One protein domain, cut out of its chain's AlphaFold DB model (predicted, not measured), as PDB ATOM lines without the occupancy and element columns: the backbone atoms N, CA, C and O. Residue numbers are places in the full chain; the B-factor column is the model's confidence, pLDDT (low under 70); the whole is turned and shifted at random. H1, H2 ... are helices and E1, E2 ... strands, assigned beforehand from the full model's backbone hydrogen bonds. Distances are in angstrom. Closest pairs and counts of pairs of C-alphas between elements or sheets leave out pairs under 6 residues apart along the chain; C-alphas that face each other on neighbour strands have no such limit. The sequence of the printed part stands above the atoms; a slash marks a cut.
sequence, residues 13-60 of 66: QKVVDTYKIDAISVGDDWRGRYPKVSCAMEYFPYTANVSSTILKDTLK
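What this domain is: This is residues 13 to 60 of the 66 residues of a protein of Eudoraea sp (UniProt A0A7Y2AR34). What shape does the printed part make? A small ribbon of two parallel strands, E1 beside E2, has the short helix H1 at one end and a wide loop, residues 28 to 39, between its strands along the chain. Past the ribbon's other end, residues 48 to 60 stick out as an arm that holds helix H2. What is it built of, and how compact is it? The printed part has 48 residues, with two named helices and two named strands in the order H1, E1, E2, H2, a mixed class of helices and strands. It is only just extended, close to loose, with a radius of gyration of the C-alphas of 14.7 A and spans of 41 by 19 by 15 A.

How they stand to each other: What follows the first helix? H1, residues 13 to 19, is joined by a tight link of 3 residues to strand E1, residues 23 to 27. How is the strand pair made? E1 and E2, residues 40 to 44, are parallel neighbours at 26 degrees; C-alphas 23 and 40 face each other at 4.4 A. N 42 and O 24, 2.8 A apart, and N 24 and O 40, 2.9 A apart, are within hydrogen-bond range. What stays apart? H2, residues 52 to 58, is apart from H1 and from E1, and H1 is apart from E2. Are the helices' backbones complete? In H1 and H2 every O i to N i+4 pair is within hydrogen-bond range.

Where its parts are: Where does the first element begin? H1 begins at C-alpha 13, (-53.211, 23.890, -31.104), and is 10.0 A long. How long are the others, and where does the last end? E1 measures 13.5 A, E2 13.2 A and H2 9.7 A, ending at C-alpha 58, (-41.831, 17.445, 4.014).

The domain as a whole: How large is it? The two C-alphas farthest apart, those of Ser 38 and Lys 60, are 41.9 A apart. Is it continuous and confident? The printed part has no cut, the link from E1 to E2 is long with 12 residues, and no printed residue is under 70 in pLDDT.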
ATOM      1  N   GLN A  13     -52.711  23.035 -30.028       97.94
ATOM      2  CA  GLN A  13     -53.211  23.890 -31.104       97.94
ATOM      3  C   GLN A  13     -54.740  23.887 -31.135       97.94
ATOM      4  O   GLN A  13     -55.350  24.948 -31.216       97.94
ATOM      5  N   LYS A  14     -55.369  22.724 -30.937       97.62
ATOM      6  CA  LYS A  14     -56.830  22.627 -30.823       97.62
ATOM      7  C   LYS A  14     -57.400  23.539 -29.734       97.62
ATOM      8  O   LYS A  14     -58.463  24.129 -29.924       97.62
ATOM      9  N   VAL A  15     -56.708  23.663 -28.599       97.00
ATOM     10  CA  VAL A  15     -57.110  24.580 -27.518       97.00
ATOM     11  C   VAL A  15     -56.988  26.035 -27.969       97.00
ATOM     12  O   VAL A  15     -57.919  26.808 -27.752       97.00
ATOM     13  N   VAL A  16     -55.888  26.393 -28.636       98.06
ATOM     14  CA  VAL A  16     -55.689  27.740 -29.190       98.06
ATOM     15  C   VAL A  16     -56.810  28.110 -30.158       98.06
ATOM     16  O   VAL A  16     -57.403  29.175 -30.008       98.06
ATOM     17  N   ASP A  17     -57.163  27.213 -31.078       98.19
ATOM     18  CA  ASP A  17     -58.193  27.466 -32.090       98.19
ATOM     19  C   ASP A  17     -59.598  27.561 -31.477       98.19
ATOM     20  O   ASP A  17     -60.377  28.455 -31.811       98.19
ATOM     21  N   THR A  18     -59.925  26.647 -30.555       97.50
ATOM     22  CA  THR A  18     -61.265  26.547 -29.947       97.50
ATOM     23  C   THR A  18     -61.575  27.754 -29.070       97.50
ATOM     24  O   THR A  18     -62.678  28.296 -29.129       97.50
ATOM     25  N   TYR A  19     -60.598  28.182 -28.269       97.06
ATOM     26  CA  TYR A  19     -60.776  29.246 -27.279       97.06
ATOM     27  C   TYR A  19     -60.194  30.589 -27.727       97.06
ATOM     28  O   TYR A  19     -60.261  31.552 -26.972       97.06
ATOM     29  N   LYS A  20     -59.660  30.669 -28.956       97.69
ATOM     30  CA  LYS A  20     -59.054  31.880 -29.535       97.69
ATOM     31  C   LYS A  20     -57.984  32.471 -28.617       97.69
ATOM     32  O   LYS A  20     -58.015  33.647 -28.278       97.69
ATOM     33  N   ILE A  21     -57.068  31.616 -28.175       98.06
ATOM     34  CA  ILE A  21     -56.017  31.999 -27.231       98.06
ATOM     35  C   ILE A  21     -54.990  32.896 -27.929       98.06
ATOM     36  O   ILE A  21     -54.352  32.472 -28.891       98.06
ATOM     37  N   ASP A  22     -54.780  34.101 -27.405       98.50
ATOM     38  CA  ASP A  22     -53.775  35.035 -27.932       98.50
ATOM     39  C   ASP A  22     -52.353  34.729 -27.431       98.50
ATOM     40  O   ASP A  22     -51.371  34.931 -28.151       98.50
ATOM     41  N   ALA A  23     -52.233  34.206 -26.205       98.00
ATOM     42  CA  ALA A  23     -50.955  33.867 -25.586       98.00
ATOM     43  C   ALA A  23     -51.064  32.689 -24.608       98.00
ATOM     44  O   ALA A  23     -52.043  32.551 -23.875       98.00
ATOM     45  N   ILE A  24     -50.014  31.869 -24.550       97.69
ATOM     46  CA  ILE A  24     -49.844  30.807 -23.554       97.69
ATOM     47  C   ILE A  24     -48.656  31.148 -22.660       97.69
ATOM     48  O   ILE A  24     -47.543  31.337 -23.146       97.69
ATOM     49  N   SER A  25     -48.880  31.140 -21.344       96.81
ATOM     50  CA  SER A  25     -47.824  31.271 -20.338       96.81
ATOM     51  C   SER A  25     -47.473  29.925 -19.704       96.81
ATOM     52  O   SER A  25     -48.357  29.236 -19.188       96.81
ATOM     53  N   VAL A  26     -46.188  29.574 -19.676       95.75
ATOM     54  CA  VAL A  26     -45.660  28.392 -18.968       95.75
ATOM     55  C   VAL A  26     -44.350  28.724 -18.248       95.75
ATOM     56  O   VAL A  26     -43.781  29.799 -18.436       95.75
ATOM     57  N   GLY A  27     -43.865  27.802 -17.414       94.56
ATOM     58  CA  GLY A  27     -42.523  27.899 -16.836       94.56
ATOM     59  C   GLY A  27     -41.436  27.905 -17.916       94.56
ATOM     60  O   GLY A  27     -41.584  27.291 -18.976       94.56
ATOM     61  N   ASP A  28     -40.338  28.611 -17.659       94.81
ATOM     62  CA  ASP A  28     -39.181  28.709 -18.551       94.81
ATOM     63  C   ASP A  28     -38.469  27.375 -18.775       94.81
ATOM     64  O   ASP A  28     -37.835  27.185 -19.815       94.81
ATOM     65  N   ASP A  29     -38.673  26.411 -17.880       92.69
ATOM     66  CA  ASP A  29     -38.274  25.031 -18.080       92.69
ATOM     67  C   ASP A  29     -38.859  24.461 -19.387       92.69
ATOM     68  O   ASP A  29     -38.220  23.635 -20.035       92.69
ATOM     69  N   TRP A  30     -40.034  24.900 -19.849       95.25
ATOM     70  CA  TRP A  30     -40.641  24.446 -21.110       95.25
ATOM     71  C   TRP A  30     -40.049  25.068 -22.378       95.25
ATOM     72  O   TRP A  30     -40.462  24.706 -23.489       95.25
ATOM     73  N   ARG A  31     -39.089  25.990 -22.261       95.50
ATOM     74  CA  ARG A  31     -38.471  26.650 -23.415       95.50
ATOM     75  C   ARG A  31     -37.853  25.619 -24.363       95.50
ATOM     76  O   ARG A  31     -37.068  24.768 -23.959       95.50
ATOM     77  N   GLY A  32     -38.258  25.665 -25.634       94.75
ATOM     78  CA  GLY A  32     -37.835  24.705 -26.664       94.75
ATOM     79  C   GLY A  32     -38.455  23.302 -26.560       94.75
ATOM     80  O   GLY A  32     -38.254  22.496 -27.463       94.75
ATOM     81  N   ARG A  33     -39.224  23.007 -25.500       95.94
ATOM     82  CA  ARG A  33     -39.917  21.721 -25.289       95.94
ATOM     83  C   ARG A  33     -41.423  21.805 -25.542       95.94
ATOM     84  O   ARG A  33     -42.045  20.789 -25.844       95.94
ATOM     85  N   TYR A  34     -42.015  22.989 -25.384       96.50
ATOM     86  CA  TYR A  34     -43.444  23.190 -25.619       96.50
ATOM     87  C   TYR A  34     -43.792  22.959 -27.104       96.50
ATOM     88  O   TYR A  34     -43.040  23.423 -27.968       96.50
ATOM     89  N   PRO A  35     -44.899  22.258 -27.426       95.75
ATOM     90  CA  PRO A  35     -45.335  22.074 -28.808       95.75
ATOM     91  C   PRO A  35     -45.503  23.411 -29.528       95.75
ATOM     92  O   PRO A  35     -45.964  24.383 -28.935       95.75
ATOM     93  N   LYS A  36     -45.156  23.466 -30.816       96.75
ATOM     94  CA  LYS A  36     -45.410  24.673 -31.608       96.75
ATOM     95  C   LYS A  36     -46.912  24.940 -31.664       96.75
ATOM     96  O   LYS A  36     -47.685  24.025 -31.939       96.75
ATOM     97  N   VAL A  37     -47.277  26.191 -31.433       97.75
ATOM     98  CA  VAL A  37     -48.641  26.707 -31.541       97.75
ATOM     99  C   VAL A  37     -48.627  28.030 -32.301       97.75
ATOM    100  O   VAL A  37     -47.574  28.653 -32.443       97.75
ATOM    101  N   SER A  38     -49.783  28.449 -32.807       98.31
ATOM    102  CA  SER A  38     -49.931  29.684 -33.585       98.31
ATOM    103  C   SER A  38     -49.901  30.969 -32.752       98.31
ATOM    104  O   SER A  38     -49.694  32.041 -33.315       98.31
ATOM    105  N   CYS A  39     -50.143  30.885 -31.442       98.12
ATOM    106  CA  CYS A  39     -50.243  32.042 -30.555       98.12
ATOM    107  C   CYS A  39     -48.891  32.428 -29.933       98.12
ATOM    108  O   CYS A  39     -47.895  31.709 -30.060       98.12
ATOM    109  N   ALA A  40     -48.858  33.559 -29.221       98.31
ATOM    110  CA  ALA A  40     -47.667  33.976 -28.489       98.31
ATOM    111  C   ALA A  40     -47.331  32.985 -27.360       98.31
ATOM    112  O   ALA A  40     -48.218  32.407 -26.726       98.31
ATOM    113  N   MET A  41     -46.037  32.794 -27.110       97.81
ATOM    114  CA  MET A  41     -45.525  31.950 -26.031       97.81
ATOM    115  C   MET A  41     -44.747  32.802 -25.037       97.81
ATOM    116  O   MET A  41     -43.697  33.347 -25.377       97.81
ATOM    117  N   GLU A  42     -45.225  32.839 -23.798       97.62
ATOM    118  CA  GLU A  42     -44.612  33.561 -22.689       97.62
ATOM    119  C   GLU A  42     -44.015  32.575 -21.680       97.62
ATOM    120  O   GLU A  42     -44.660  31.618 -21.242       97.62
ATOM    121  N   TYR A  43     -42.759  32.801 -21.303       96.69
ATOM    122  CA  TYR A  43     -42.003  31.905 -20.430       96.69
ATOM    123  C   TYR A  43     -41.600  32.631 -19.153       96.69
ATOM    124  O   TYR A  43     -40.816  33.579 -19.202       96.69
ATOM    125  N   PHE A  44     -42.090  32.149 -18.017       94.88
ATOM    126  CA  PHE A  44     -41.821  32.739 -16.711       94.88
ATOM    127  C   PHE A  44     -40.748  31.949 -15.957       94.88
ATOM    128  O   PHE A  44     -40.850  30.721 -15.899       94.88
ATOM    129  N   PRO A  45     -39.749  32.614 -15.348       92.12
ATOM    130  CA  PRO A  45     -38.766  31.948 -14.506       92.12
ATOM    131  C   PRO A  45     -39.429  31.131 -13.400       92.12
ATOM    132  O   PRO A  45     -40.318  31.629 -12.703       92.12
ATOM    133  N   TYR A  46     -38.993  29.886 -13.222       83.06
ATOM    134  CA  TYR A  46     -39.475  29.069 -12.115       83.06
ATOM    135  C   TYR A  46     -39.092  29.682 -10.759       83.06
ATOM    136  O   TYR A  46     -37.945  30.076 -10.534       83.06
ATOM    137  N   THR A  47     -40.039  29.726  -9.820       84.12
ATOM    138  CA  THR A  47     -39.764  30.176  -8.452       84.12
ATOM    139  C   THR A  47     -38.861  29.169  -7.749       84.12
ATOM    140  O   THR A  47     -39.247  28.025  -7.508       84.12
ATOM    141  N   ALA A  48     -37.652  29.594  -7.395       80.62
ATOM    142  CA  ALA A  48     -36.701  28.736  -6.701       80.62
ATOM    143  C   ALA A  48     -37.244  28.246  -5.344       80.62
ATOM    144  O   ALA A  48     -37.996  28.940  -4.661       80.62
ATOM    145  N   ASN A  49     -36.786  27.062  -4.926       78.25
ATOM    146  CA  ASN A  49     -36.964  26.499  -3.580       78.25
ATOM    147  C   ASN A  49     -38.403  26.161  -3.151       78.25
ATOM    148  O   ASN A  49     -38.623  25.832  -1.986       78.25
ATOM    149  N   VAL A  50     -39.376  26.173  -4.065       82.88
ATOM    150  CA  VAL A  50     -40.745  25.717  -3.791       82.88
ATOM    151  C   VAL A  50     -41.165  24.736  -4.875       82.88
ATOM    152  O   VAL A  50     -41.196  25.078  -6.049       82.88
ATOM    153  N   SER A  51     -41.505  23.507  -4.489       84.31
ATOM    154  CA  SER A  51     -42.097  22.529  -5.402       84.31
ATOM    155  C   SER A  51     -43.063  21.610  -4.659       84.31
ATOM    156  O   SER A  51     -42.958  21.410  -3.447       84.31
ATOM    157  N   SER A  52     -44.014  21.027  -5.389       86.81
ATOM    158  CA  SER A  52     -44.955  20.064  -4.810       86.81
ATOM    159  C   SER A  52     -44.253  18.797  -4.324       86.81
ATOM    160  O   SER A  52     -44.703  18.203  -3.351       86.81
ATOM    161  N   THR A  53     -43.140  18.408  -4.952       86.31
ATOM    162  CA  THR A  53     -42.287  17.308  -4.490       86.31
ATOM    163  C   THR A  53     -41.711  17.616  -3.112       86.31
ATOM    164  O   THR A  53     -41.971  16.866  -2.179       86.31
ATOM    165  N   ILE A  54     -41.054  18.774  -2.947       88.00
ATOM    166  CA  ILE A  54     -40.486  19.203  -1.656       88.00
ATOM    167  C   ILE A  54     -41.571  19.235  -0.573       88.00
ATOM    168  O   ILE A  54     -41.362  18.751   0.540       88.00
ATOM    169  N   LEU A  55     -42.752  19.773  -0.898       89.69
ATOM    170  CA  LEU A  55     -43.865  19.847   0.046       89.69
ATOM    171  C   LEU A  55     -44.385  18.456   0.435       89.69
ATOM    172  O   LEU A  55     -44.608  18.196   1.615       89.69
ATOM    173  N   LYS A  56     -44.566  17.551  -0.534       90.25
ATOM    174  CA  LYS A  56     -45.024  16.177  -0.276       90.25
ATOM    175  C   LYS A  56     -44.030  15.398   0.576       90.25
ATOM    176  O   LYS A  56     -44.467  14.701   1.486       90.25
ATOM    177  N   ASP A  57     -42.735  15.551   0.321       89.56
ATOM    178  CA  ASP A  57     -41.678  14.910   1.107       89.56
ATOM    179  C   ASP A  57     -41.673  15.447   2.546       89.56
ATOM    180  O   ASP A  57     -41.670  14.678   3.507       89.56
ATOM    181  N   THR A  58     -41.779  16.771   2.703       89.44
ATOM    182  CA  THR A  58     -41.831  17.445   4.014       89.44
ATOM    183  C   THR A  58     -43.048  17.007   4.830       89.44
ATOM    184  O   THR A  58     -42.939  16.736   6.025       89.44
ATOM    185  N   LEU A  59     -44.212  16.900   4.184       93.19
ATOM    186  CA  LEU A  59     -45.464  16.468   4.810       93.19
ATOM    187  C   LEU A  59     -45.598  14.940   4.915       93.19
ATOM    188  O   LEU A  59     -46.605  14.461   5.433       93.19
ATOM    189  N   LYS A  60     -44.611  14.168   4.431       90.38
ATOM    190  CA  LYS A  60     -44.634  12.694   4.369       90.38
ATOM    191  C   LYS A  60     -45.867  12.137   3.643       90.38
ATOM    192  O   LYS A  60     -46.401  11.094   4.007       90.38
TER     193      LYS A  60